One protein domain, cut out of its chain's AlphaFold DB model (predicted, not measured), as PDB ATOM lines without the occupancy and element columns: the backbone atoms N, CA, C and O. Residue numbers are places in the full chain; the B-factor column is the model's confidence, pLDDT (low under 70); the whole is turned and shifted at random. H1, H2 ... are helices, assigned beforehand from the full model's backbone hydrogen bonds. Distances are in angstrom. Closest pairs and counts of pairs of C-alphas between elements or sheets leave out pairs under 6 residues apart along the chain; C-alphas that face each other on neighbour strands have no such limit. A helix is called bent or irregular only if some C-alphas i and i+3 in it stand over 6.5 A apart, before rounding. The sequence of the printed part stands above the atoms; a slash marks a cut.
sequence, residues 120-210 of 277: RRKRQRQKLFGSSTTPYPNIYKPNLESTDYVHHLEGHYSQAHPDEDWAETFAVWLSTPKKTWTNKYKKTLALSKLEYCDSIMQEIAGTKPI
ATOM      1  N   ARG A 120     144.938 109.878 166.225       95.44
ATOM      2  CA  ARG A 120     145.009 110.433 167.596       95.44
ATOM      3  C   ARG A 120     146.434 110.624 168.114       95.44
ATOM      4  O   ARG A 120     146.675 111.452 168.990       95.44
ATOM      5  N   ARG A 121     147.405 109.872 167.582       93.69
ATOM      6  CA  ARG A 121     148.821 109.948 167.983       93.69
ATOM      7  C   ARG A 121     149.572 111.103 167.319       93.69
ATOM      8  O   ARG A 121     150.675 111.433 167.745       93.69
ATOM      9  N   LYS A 122     149.017 111.711 166.264       96.94
ATOM     10  CA  LYS A 122     149.676 112.817 165.560       96.94
ATOM     11  C   LYS A 122     149.672 114.065 166.444       96.94
ATOM     12  O   LYS A 122     148.623 114.537 166.877       96.94
ATOM     13  N   ARG A 123     150.854 114.653 166.659       97.00
ATOM     14  CA  ARG A 123     151.037 115.848 167.504       97.00
ATOM     15  C   ARG A 123     150.170 117.031 167.060       97.00
ATOM     16  O   ARG A 123     149.626 117.735 167.901       97.00
ATOM     17  N   GLN A 124     150.024 117.240 165.750       97.19
ATOM     18  CA  GLN A 124     149.210 118.338 165.222       97.19
ATOM     19  C   GLN A 124     147.711 118.132 165.493       97.19
ATOM     20  O   GLN A 124     147.040 119.095 165.854       97.19
ATOM     21  N   ARG A 125     147.209 116.886 165.427       97.69
ATOM     22  CA  ARG A 125     145.850 116.541 165.874       97.69
ATOM     23  C   ARG A 125     145.668 116.961 167.327       97.69
ATOM     24  O   ARG A 125     144.772 117.735 167.635       97.69
ATOM     25  N   GLN A 126     146.548 116.493 168.210       97.75
ATOM     26  CA  GLN A 126     146.439 116.780 169.643       97.75
ATOM     27  C   GLN A 126     146.507 118.279 169.949       97.75
ATOM     28  O   GLN A 126     145.799 118.755 170.827       97.75
ATOM     29  N   LYS A 127     147.314 119.037 169.200       98.00
ATOM     30  CA  LYS A 127     147.408 120.495 169.343       98.00
ATOM     31  C   LYS A 127     146.109 121.219 168.963       98.00
ATOM     32  O   LYS A 127     145.799 122.228 169.583       98.00
ATOM     33  N   LEU A 128     145.397 120.749 167.937       98.06
ATOM     34  CA  LEU A 128     144.192 121.409 167.420       98.06
ATOM     35  C   LEU A 128     142.908 120.995 168.147       98.06
ATOM     36  O   LEU A 128     142.042 121.838 168.356       98.06
ATOM     37  N   PHE A 129     142.790 119.717 168.507       98.12
ATOM     38  CA  PHE A 129     141.567 119.143 169.084       98.12
ATOM     39  C   PHE A 129     141.692 118.857 170.584       98.12
ATOM     40  O   PHE A 129     140.699 118.856 171.298       98.12
ATOM     41  N   GLY A 130     142.910 118.612 171.077       97.25
ATOM     42  CA  GLY A 130     143.169 118.122 172.432       97.25
ATOM     43  C   GLY A 130     143.527 116.632 172.478       97.25
ATOM     44  O   GLY A 130     143.628 115.954 171.450       97.25
ATOM     45  N   SER A 131     143.763 116.120 173.690       95.81
ATOM     46  CA  SER A 131     144.134 114.717 173.920       95.81
ATOM     47  C   SER A 131     142.909 113.809 173.994       95.81
ATOM     48  O   SER A 131     141.986 114.096 174.752       95.81
ATOM     49  N   SER A 132     142.954 112.661 173.317       94.19
ATOM     50  CA  SER A 132     141.958 111.585 173.452       94.19
ATOM     51  C   SER A 132     141.964 110.911 174.827       94.19
ATOM     52  O   SER A 132     141.026 110.215 175.182       94.19
ATOM     53  N   THR A 133     143.020 111.110 175.624       92.81
ATOM     54  CA  THR A 133     143.064 110.630 177.017       92.81
ATOM     55  C   THR A 133     142.330 111.553 177.987       92.81
ATOM     56  O   THR A 133     142.382 111.330 179.198       92.81
ATOM     57  N   THR A 134     141.719 112.633 177.493       92.94
ATOM     58  CA  THR A 134     140.862 113.485 178.318       92.94
ATOM     59  C   THR A 134     139.694 112.633 178.822       92.94
ATOM     60  O   THR A 134     139.111 111.881 178.049       92.94
ATOM     61  N   PRO A 135     139.345 112.672 180.117       90.81
ATOM     62  CA  PRO A 135     138.189 111.928 180.591       90.81
ATOM     63  C   PRO A 135     136.913 112.424 179.909       90.81
ATOM     64  O   PRO A 135     136.620 113.620 179.945       90.81
ATOM     65  N   TYR A 136     136.140 111.502 179.334       87.00
ATOM     66  CA  TYR A 136     134.827 111.817 178.783       87.00
ATOM     67  C   TYR A 136     133.928 112.396 179.881       87.00
ATOM     68  O   TYR A 136     133.717 111.749 180.919       87.00
ATOM     69  N   PRO A 137     133.405 113.618 179.705       83.75
ATOM     70  CA  PRO A 137     132.543 114.190 180.713       83.75
ATOM     71  C   PRO A 137     131.181 113.490 180.681       83.75
ATOM     72  O   PRO A 137     130.649 113.164 179.630       83.75
ATOM     73  N   ASN A 138     130.562 113.296 181.848       75.31
ATOM     74  CA  ASN A 138     129.178 112.802 181.877       75.31
ATOM     75  C   ASN A 138     128.200 113.843 181.299       75.31
ATOM     76  O   ASN A 138     127.111 113.475 180.873       75.31
ATOM     77  N   ILE A 139     128.579 115.127 181.355       77.38
ATOM     78  CA  ILE A 139     127.829 116.298 180.891       77.38
ATOM     79  C   ILE A 139     128.774 117.401 180.440       77.38
ATOM     80  O   ILE A 139     129.821 117.602 181.052       77.38
ATOM     81  N   TYR A 140     128.366 118.175 179.445       84.50
ATOM     82  CA  TYR A 140     129.113 119.343 178.993       84.50
ATOM     83  C   TYR A 140     128.177 120.537 178.811       84.50
ATOM     84  O   TYR A 140     126.994 120.380 178.515       84.50
ATOM     85  N   LYS A 141     128.696 121.747 179.025       85.00
ATOM     86  CA  LYS A 141     127.966 122.993 178.785       85.00
ATOM     87  C   LYS A 141     128.632 123.709 177.612       85.00
ATOM     88  O   LYS A 141     129.680 124.319 177.829       85.00
ATOM     89  N   PRO A 142     128.099 123.595 176.384       88.25
ATOM     90  CA  PRO A 142     128.685 124.269 175.239       88.25
ATOM     91  C   PRO A 142     128.681 125.789 175.413       88.25
ATOM     92  O   PRO A 142     127.727 126.385 175.914       88.25
ATOM     93  N   ASN A 143     129.756 126.419 174.950       89.62
ATOM     94  CA  ASN A 143     129.818 127.852 174.731       89.62
ATOM     95  C   ASN A 143     129.165 128.170 173.378       89.62
ATOM     96  O   ASN A 143     129.750 127.906 172.323       89.62
ATOM     97  N   LEU A 144     127.955 128.731 173.420       88.88
ATOM     98  CA  LEU A 144     127.168 129.061 172.228       88.88
ATOM     99  C   LEU A 144     127.775 130.192 171.388       88.88
ATOM    100  O   LEU A 144     127.548 130.237 170.185       88.88
ATOM    101  N   GLU A 145     128.580 131.062 172.003       89.38
ATOM    102  CA  GLU A 145     129.255 132.174 171.321       89.38
ATOM    103  C   GLU A 145     130.544 131.727 170.614       89.38
ATOM    104  O   GLU A 145     131.148 132.478 169.847       89.38
ATOM    105  N   SER A 146     131.011 130.501 170.878       91.94
ATOM    106  CA  SER A 146     132.225 129.988 170.254       91.94
ATOM    107  C   SER A 146     131.984 129.643 168.786       91.94
ATOM    108  O   SER A 146     131.094 128.867 168.446       91.94
ATOM    109  N   THR A 147     132.849 130.163 167.917       92.19
ATOM    110  CA  THR A 147     132.872 129.851 166.476       92.19
ATOM    111  C   THR A 147     134.007 128.889 166.098       92.19
ATOM    112  O   THR A 147     134.256 128.612 164.921       92.19
ATOM    113  N   ASP A 148     134.689 128.349 167.111       95.88
ATOM    114  CA  ASP A 148     135.885 127.508 166.995       95.88
ATOM    115  C   ASP A 148     135.583 126.024 166.767       95.88
ATOM    116  O   ASP A 148     136.497 125.197 166.667       95.88
ATOM    117  N   TYR A 149     134.301 125.692 166.647       97.56
ATOM    118  CA  TYR A 149     133.809 124.342 166.449       97.56
ATOM    119  C   TYR A 149     132.904 124.275 165.227       97.56
ATOM    120  O   TYR A 149     132.188 125.220 164.887       97.56
ATOM    121  N   VAL A 150     132.933 123.131 164.552       97.56
ATOM    122  CA  VAL A 150     131.940 122.845 163.524       97.56
ATOM    123  C   VAL A 150     130.614 122.432 164.171       97.56
ATOM    124  O   VAL A 150     130.565 122.064 165.345       97.56
ATOM    125  N   HIS A 151     129.540 122.479 163.387       94.12
ATOM    126  CA  HIS A 151     128.221 122.013 163.811       94.12
ATOM    127  C   HIS A 151     127.719 121.026 162.769       94.12
ATOM    128  O   HIS A 151     127.337 121.445 161.668       94.12
ATOM    129  N   HIS A 152     127.770 119.742 163.106       96.06
ATOM    130  CA  HIS A 152     127.231 118.664 162.298       96.06
ATOM    131  C   HIS A 152     126.050 118.023 163.019       96.06
ATOM    132  O   HIS A 152     124.929 118.202 162.551       96.06
ATOM    133  N   LEU A 153     126.251 117.374 164.167       94.62
ATOM    134  CA  LEU A 153     125.157 116.900 165.018       94.62
ATOM    135  C   LEU A 153     124.550 118.033 165.866       94.62
ATOM    136  O   LEU A 153     125.125 119.108 166.058       94.62
ATOM    137  N   GLU A 154     123.333 117.796 166.360       87.50
ATOM    138  CA  GLU A 154     122.655 118.705 167.289       87.50
ATOM    139  C   GLU A 154     123.353 118.711 168.665       87.50
ATOM    140  O   GLU A 154     124.149 117.833 168.989       87.50
ATOM    141  N   GLY A 155     123.079 119.723 169.495       84.25
ATOM    142  CA  GLY A 155     123.580 119.761 170.876       84.25
ATOM    143  C   GLY A 155     125.051 120.161 171.039       84.25
ATOM    144  O   GLY A 155     125.603 119.971 172.119       84.25
ATOM    145  N   HIS A 156     125.690 120.742 170.017       89.25
ATOM    146  CA  HIS A 156     127.091 121.199 170.078       89.25
ATOM    147  C   HIS A 156     128.068 120.069 170.446       89.25
ATOM    148  O   HIS A 156     128.976 120.268 171.254       89.25
ATOM    149  N   TYR A 157     127.862 118.880 169.869       90.38
ATOM    150  CA  TYR A 157     128.613 117.662 170.196       90.38
ATOM    151  C   TYR A 157     130.132 117.827 170.034       90.38
ATOM    152  O   TYR A 157     130.913 117.319 170.831       90.38
ATOM    153  N   SER A 158     130.556 118.668 169.089       94.69
ATOM    154  CA  SER A 158     131.957 119.045 168.874       94.69
ATOM    155  C   SER A 158     132.627 119.703 170.087       94.69
ATOM    156  O   SER A 158     133.847 119.737 170.161       94.69
ATOM    157  N   GLN A 159     131.866 120.217 171.056       95.69
ATOM    158  CA  GLN A 159     132.403 120.798 172.291       95.69
ATOM    159  C   GLN A 159     132.450 119.802 173.460       95.69
ATOM    160  O   GLN A 159     132.885 120.165 174.554       95.69
ATOM    161  N   ALA A 160     131.983 118.566 173.264       94.12
ATOM    162  CA  ALA A 160     131.844 117.589 174.337       94.12
ATOM    163  C   ALA A 160     133.187 116.966 174.744       94.12
ATOM    164  O   ALA A 160     133.464 116.806 175.933       94.12
ATOM    165  N   HIS A 161     134.023 116.616 173.766       96.38
ATOM    166  CA  HIS A 161     135.323 115.980 173.978       96.38
ATOM    167  C   HIS A 161     136.207 116.134 172.715       96.38
ATOM    168  O   HIS A 161     135.662 116.223 171.614       96.38
ATOM    169  N   PRO A 162     137.556 116.149 172.822       97.19
ATOM    170  CA  PRO A 162     138.465 116.241 171.669       97.19
ATOM    171  C   PRO A 162     138.191 115.262 170.522       97.19
ATOM    172  O   PRO A 162     138.404 115.591 169.356       97.19
ATOM    173  N   ASP A 163     137.743 114.049 170.842       97.19
ATOM    174  CA  ASP A 163     137.434 113.031 169.834       97.19
ATOM    175  C   ASP A 163     136.102 113.312 169.124       97.19
ATOM    176  O   ASP A 163     135.980 113.018 167.937       97.19
ATOM    177  N   GLU A 164     135.149 113.955 169.804       97.62
ATOM    178  CA  GLU A 164     133.872 114.388 169.218       97.62
ATOM    179  C   GLU A 164     134.066 115.580 168.287       97.62
ATOM    180  O   GLU A 164     133.504 115.630 167.195       97.62
ATOM    181  N   ASP A 165     134.923 116.526 168.678       98.25
ATOM    182  CA  ASP A 165     135.331 117.644 167.825       98.25
ATOM    183  C   ASP A 165     135.963 117.145 166.517       98.25
ATOM    184  O   ASP A 165     135.659 117.641 165.426       98.25
ATOM    185  N   TRP A 166     136.805 116.110 166.609       98.62
ATOM    186  CA  TRP A 166     137.356 115.445 165.434       98.62
ATOM    187  C   TRP A 166     136.266 114.784 164.583       98.62
ATOM    188  O   TRP A 166     136.224 115.022 163.374       98.62
ATOM    189  N   ALA A 167     135.392 113.969 165.180       98.56
ATOM    190  CA  ALA A 167     134.351 113.239 164.459       98.56
ATOM    191  C   ALA A 167     133.378 114.183 163.733       98.56
ATOM    192  O   ALA A 167     133.087 113.999 162.550       98.56
ATOM    193  N   GLU A 168     132.964 115.259 164.398       98.69
ATOM    194  CA  GLU A 168     132.157 116.330 163.817       98.69
ATOM    195  C   GLU A 168     132.896 117.042 162.671       98.69
ATOM    196  O   GLU A 168     132.335 117.244 161.589       98.69
ATOM    197  N   THR A 169     134.175 117.390 162.871       98.81
ATOM    198  CA  THR A 169     135.012 118.043 161.848       98.81
ATOM    199  C   THR A 169     135.165 117.165 160.611       98.81
ATOM    200  O   THR A 169     134.996 117.646 159.486       98.81
ATOM    201  N   PHE A 170     135.432 115.873 160.803       98.81
ATOM    202  CA  PHE A 170     135.511 114.897 159.726       98.81
ATOM    203  C   PHE A 170     134.184 114.796 158.968       98.81
ATOM    204  O   PHE A 170     134.169 114.814 157.736       98.81
ATOM    205  N   ALA A 171     133.059 114.741 159.683       98.75
ATOM    206  CA  ALA A 171     131.746 114.622 159.066       98.75
ATOM    207  C   ALA A 171     131.381 115.841 158.200       98.75
ATOM    208  O   ALA A 171     130.836 115.675 157.099       98.75
ATOM    209  N   VAL A 172     131.738 117.057 158.635       98.69
ATOM    210  CA  VAL A 172     131.625 118.273 157.810       98.69
ATOM    211  C   VAL A 172     132.569 118.215 156.611       98.69
ATOM    212  O   VAL A 172     132.127 118.476 155.493       98.69
ATOM    213  N   TRP A 173     133.842 117.851 156.807       98.75
ATOM    214  CA  TRP A 173     134.820 117.740 155.718       98.75
ATOM    215  C   TRP A 173     134.372 116.759 154.623       98.75
ATOM    216  O   TRP A 173     134.514 117.056 153.434       98.75
ATOM    217  N   LEU A 174     133.806 115.614 155.015       98.56
ATOM    218  CA  LEU A 174     133.379 114.566 154.091       98.56
ATOM    219  C   LEU A 174     132.141 114.984 153.288       98.56
ATOM    220  O   LEU A 174     132.105 114.805 152.074       98.56
ATOM    221  N   SER A 175     131.140 115.561 153.959       97.06
ATOM    222  CA  SER A 175     129.829 115.860 153.362       97.06
ATOM    223  C   SER A 175     129.727 117.212 152.657       97.06
ATOM    224  O   SER A 175     128.777 117.445 151.908       97.06
ATOM    225  N   THR A 176     130.658 118.133 152.914       97.31
ATOM    226  CA  THR A 176     130.563 119.527 152.468       97.31
ATOM    227  C   THR A 176     131.733 119.893 151.547       97.31
ATOM    228  O   THR A 176     132.893 119.684 151.909       97.31
ATOM    229  N   PRO A 177     131.486 120.510 150.375       97.38
ATOM    230  CA  PRO A 177     132.557 120.970 149.496       97.38
ATOM    231  C   PRO A 177     133.517 121.948 150.187       97.38
ATOM    232  O   PRO A 177     133.080 122.823 150.939       97.38
ATOM    233  N   LYS A 178     134.813 121.868 149.845       97.69
ATOM    234  CA  LYS A 178     135.886 122.690 150.437       97.69
ATOM    235  C   LYS A 178     135.552 124.175 150.494       97.69
ATOM    236  O   LYS A 178     135.534 124.772 151.563       97.69
ATOM    237  N   LYS A 179     135.166 124.745 149.351       97.88
ATOM    238  CA  LYS A 179     134.771 126.156 149.230       97.88
ATOM    239  C   LYS A 179     133.675 126.557 150.228       97.88
ATOM    240  O   LYS A 179     133.718 127.658 150.771       97.88
ATOM    241  N   THR A 180     132.707 125.677 150.475       98.06
ATOM    242  CA  THR A 180     131.568 125.955 151.354       98.06
ATOM    243  C   THR A 180     132.006 126.051 152.811       98.06
ATOM    244  O   THR A 180     131.693 127.046 153.466       98.06
ATOM    245  N   TRP A 181     132.772 125.080 153.321       97.81
ATOM    246  CA  TRP A 181     133.231 125.140 154.711       97.81
ATOM    247  C   TRP A 181     134.337 126.179 154.926       97.81
ATOM    248  O   TRP A 181     134.353 126.821 155.973       97.81
ATOM    249  N   THR A 182     135.187 126.447 153.927       98.00
ATOM    250  CA  THR A 182     136.185 127.529 154.003       98.00
ATOM    251  C   THR A 182     135.515 128.890 154.190       98.00
ATOM    252  O   THR A 182     135.953 129.695 155.008       98.00
ATOM    253  N   ASN A 183     134.424 129.141 153.461       97.62
ATOM    254  CA  ASN A 183     133.666 130.381 153.597       97.62
ATOM    255  C   ASN A 183     132.910 130.450 154.930       97.62
ATOM    256  O   ASN A 183     132.923 131.498 155.570       97.62
ATOM    257  N   LYS A 184     132.274 129.346 155.348       97.31
ATOM    258  CA  LYS A 184     131.476 129.289 156.582       97.31
ATOM    259  C   LYS A 184     132.315 129.532 157.841       97.31
ATOM    260  O   LYS A 184     131.864 130.254 158.720       97.31
ATOM    261  N   TYR A 185     133.514 128.955 157.919       97.50
ATOM    262  CA  TYR A 185     134.372 128.996 159.114       97.50
ATOM    263  C   TYR A 185     135.541 129.990 158.993       97.50
ATOM    264  O   TYR A 185     136.535 129.909 159.709       97.50
ATOM    265  N   LYS A 186     135.455 130.947 158.063       97.19
ATOM    266  CA  LYS A 186     136.531 131.901 157.783       97.19
ATOM    267  C   LYS A 186     137.007 132.617 159.057       97.19
ATOM    268  O   LYS A 186     136.212 133.256 159.733       97.19
ATOM    269  N   LYS A 187     138.328 132.592 159.300       96.50
ATOM    270  CA  LYS A 187     139.012 133.213 160.457       96.50
ATOM    271  C   LYS A 187     138.659 132.609 161.830       96.50
ATOM    272  O   LYS A 187     138.862 133.283 162.834       96.50
ATOM    273  N   THR A 188     138.175 131.369 161.895       97.81
ATOM    274  CA  THR A 188     137.934 130.670 163.171       97.81
ATOM    275  C   THR A 188     138.869 129.474 163.338       97.81
ATOM    276  O   THR A 188     139.451 128.992 162.360       97.81
ATOM    277  N   LEU A 189     139.008 128.950 164.561       97.75
ATOM    278  CA  LEU A 189     139.794 127.733 164.793       97.75
ATOM    279  C   LEU A 189     139.181 126.505 164.097       97.75
ATOM    280  O   LEU A 189     139.914 125.600 163.693       97.75
ATOM    281  N   ALA A 190     137.858 126.487 163.890       98.25
ATOM    282  CA  ALA A 190     137.174 125.420 163.160       98.25
ATOM    283  C   ALA A 190     137.711 125.275 161.729       98.25
ATOM    284  O   ALA A 190     137.849 124.159 161.228       98.25
ATOM    285  N   LEU A 191     138.077 126.388 161.080       98.62
ATOM    286  CA  LEU A 191     138.717 126.334 159.769       98.62
ATOM    287  C   LEU A 191     140.085 125.661 159.836       98.62
ATOM    288  O   LEU A 191     140.351 124.777 159.030       98.62
ATOM    289  N   SER A 192     140.923 126.008 160.815       98.62
ATOM    290  CA  SER A 192     142.231 125.361 160.982       98.62
ATOM    291  C   SER A 192     142.107 123.855 161.246       98.62
ATOM    292  O   SER A 192     142.921 123.072 160.759       98.62
ATOM    293  N   LYS A 193     141.067 123.429 161.978       98.75
ATOM    294  CA  LYS A 193     140.726 122.012 162.184       98.75
ATOM    295  C   LYS A 193     140.313 121.325 160.875       98.75
ATOM    296  O   LYS A 193     140.810 120.239 160.580       98.75
ATOM    297  N   LEU A 194     139.466 121.964 160.064       98.81
ATOM    298  CA  LEU A 194     139.044 121.462 158.747       98.81
ATOM    299  C   LEU A 194     140.201 121.383 157.744       98.81
ATOM    300  O   LEU A 194     140.315 120.399 157.020       98.81
ATOM    301  N   GLU A 195     141.076 122.386 157.715       98.75
ATOM    302  CA  GLU A 195     142.281 122.399 156.878       98.75
ATOM    303  C   GLU A 195     143.253 121.287 157.279       98.75
ATOM    304  O   GLU A 195     143.812 120.610 156.416       98.75
ATOM    305  N   TYR A 196     143.413 121.047 158.583       98.75
ATOM    306  CA  TYR A 196     144.188 119.915 159.075       98.75
ATOM    307  C   TYR A 196     143.561 118.573 158.690       98.75
ATOM    308  O   TYR A 196     144.273 117.685 158.220       98.75
ATOM    309  N   CYS A 197     142.242 118.425 158.850       98.75
ATOM    310  CA  CYS A 197     141.522 117.236 158.405       98.75
ATOM    311  C   CYS A 197     141.765 116.996 156.908       98.75
ATOM    312  O   CYS A 197     142.198 115.914 156.531       98.75
ATOM    313  N   ASP A 198     141.600 118.019 156.064       98.75
ATOM    314  CA  ASP A 198     141.846 117.936 154.620       98.75
ATOM    315  C   ASP A 198     143.281 117.498 154.290       98.75
ATOM    316  O   ASP A 198     143.481 116.596 153.477       98.75
ATOM    317  N   SER A 199     144.278 118.074 154.966       98.62
ATOM    318  CA  SER A 199     145.689 117.717 154.785       98.62
ATOM    319  C   SER A 199     145.987 116.265 155.175       98.62
ATOM    320  O   SER A 199     146.656 115.558 154.423       98.62
ATOM    321  N   ILE A 200     145.476 115.787 156.314       98.38
ATOM    322  CA  ILE A 200     145.690 114.400 156.752       98.38
ATOM    323  C   ILE A 200     144.946 113.410 155.863       98.38
ATOM    324  O   ILE A 200     145.475 112.339 155.571       98.38
ATOM    325  N   MET A 201     143.743 113.750 155.402       98.56
ATOM    326  CA  MET A 201     142.998 112.893 154.483       98.56
ATOM    327  C   MET A 201     143.718 112.747 153.138       98.56
ATOM    328  O   MET A 201     143.735 111.653 152.579       98.56
ATOM    329  N   GLN A 202     144.376 113.805 152.651       98.19
ATOM    330  CA  GLN A 202     145.251 113.732 151.476       98.19
ATOM    331  C   GLN A 202     146.497 112.869 151.723       98.19
ATOM    332  O   GLN A 202     146.883 112.117 150.835       98.19
ATOM    333  N   GLU A 203     147.097 112.926 152.919       97.94
ATOM    334  CA  GLU A 203     148.244 112.079 153.298       97.94
ATOM    335  C   GLU A 203     147.887 110.584 153.248       97.94
ATOM    336  O   GLU A 203     148.675 109.769 152.772       97.94
ATOM    337  N   ILE A 204     146.693 110.215 153.727       97.81
ATOM    338  CA  ILE A 204     146.261 108.810 153.771       97.81
ATOM    339  C   ILE A 204     145.550 108.345 152.496       97.81
ATOM    340  O   ILE A 204     145.302 107.144 152.349       97.81
ATOM    341  N   ALA A 205     145.212 109.250 151.577       98.12
ATOM    342  CA  ALA A 205     144.535 108.918 150.331       98.12
ATOM    343  C   ALA A 205     145.335 107.872 149.534       98.12
ATOM    344  O   ALA A 205     146.549 107.967 149.369       98.12
ATOM    345  N   GLY A 206     144.656 106.832 149.054       97.56
ATOM    346  CA  GLY A 206     145.277 105.706 148.348       97.56
ATOM    347  C   GLY A 206     146.060 104.720 149.229       97.56
ATOM    348  O   GLY A 206     146.415 103.639 148.750       97.56
ATOM    349  N   THR A 207     146.294 105.027 150.510       98.12
ATOM    350  CA  THR A 207     146.973 104.122 151.452       98.12
ATOM    351  C   THR A 207     146.011 103.085 152.044       98.12
ATOM    352  O   THR A 207     144.788 103.185 151.920       98.12
ATOM    353  N   LYS A 208     146.560 102.046 152.683       97.19
ATOM    354  CA  LYS A 208     145.773 101.058 153.437       97.19
ATOM    355  C   LYS A 208     145.703 101.449 154.923       97.19
ATOM    356  O   LYS A 208     146.673 102.018 155.422       97.19
ATOM    357  N   PRO A 209     144.615 101.095 155.634       97.75
ATOM    358  CA  PRO A 209     144.547 101.212 157.089       97.75
ATOM    359  C   PRO A 209     145.738 100.541 157.778       97.75
ATOM    360  O   PRO A 209     146.156  99.455 157.376       97.75
ATOM    361  N   ILE A 210     146.242 101.163 158.845       97.88
ATOM    362  CA  ILE A 210     147.267 100.577 159.728       97.88
ATOM    363  C   ILE A 210     146.632  99.529 160.648       97.88
ATOM    364  O   ILE A 210     147.253  98.528 160.994       97.88
TER     365      ILE A 210
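This is residues 120 to 210 of the 277 residues of an uncharacterized protein of Bdellovibrionales bacterium CG11_big_fil_rev_8_21_14_0_20_38_13 (UniProt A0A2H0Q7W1). Two long helices, H3 and H5, cross as the core; short H1 packs on both, H2 packs on H3, and H4 lies farthest out. A long loop, residues 130 to 153, joins H1 to H2, and residues 202 to 210 stick out. The printed part has 91 residues, five named helices, H1 to H5 in order, and no named strand: all helix, compact, radius of gyration of the C-alphas 13.2 A, spans 39 by 31 by 20 A.

Start at H1, residues 123 to 129, which touches H3, residues 162 to 175, with C-alphas 129 and 162 closest at 5.0 A. Irregular H2, residues 154 to 159, with C-alphas 155 and 158 8.6 A apart, touches H3, closest at C-alphas 158 and 165, 3.8 A. H5, residues 189 to 204, touches H3, closest at C-alphas 169 and 194, 6.1 A, at 72 degrees, only just about perpendicular. H4, residues 178 to 184, forms a helical hairpin with H5; they only just touch, with 3 pairs of C-alphas within 8 A. Every O i to N i+4 pair is within hydrogen-bond range in H1, H3, H4 and H5; H2 has 0 of 2, and 1 of 3 for i+3.

Find C-alpha 123 at (151.037, 115.848, 167.504), where H1 begins; H3 is 20.2 A long, and H5 runs 22.8 A to C-alpha 204 at (146.261, 108.810, 153.771).

The printed part has no cut, H1 to H2 is a long link, and no printed residue is under 70 in pLDDT.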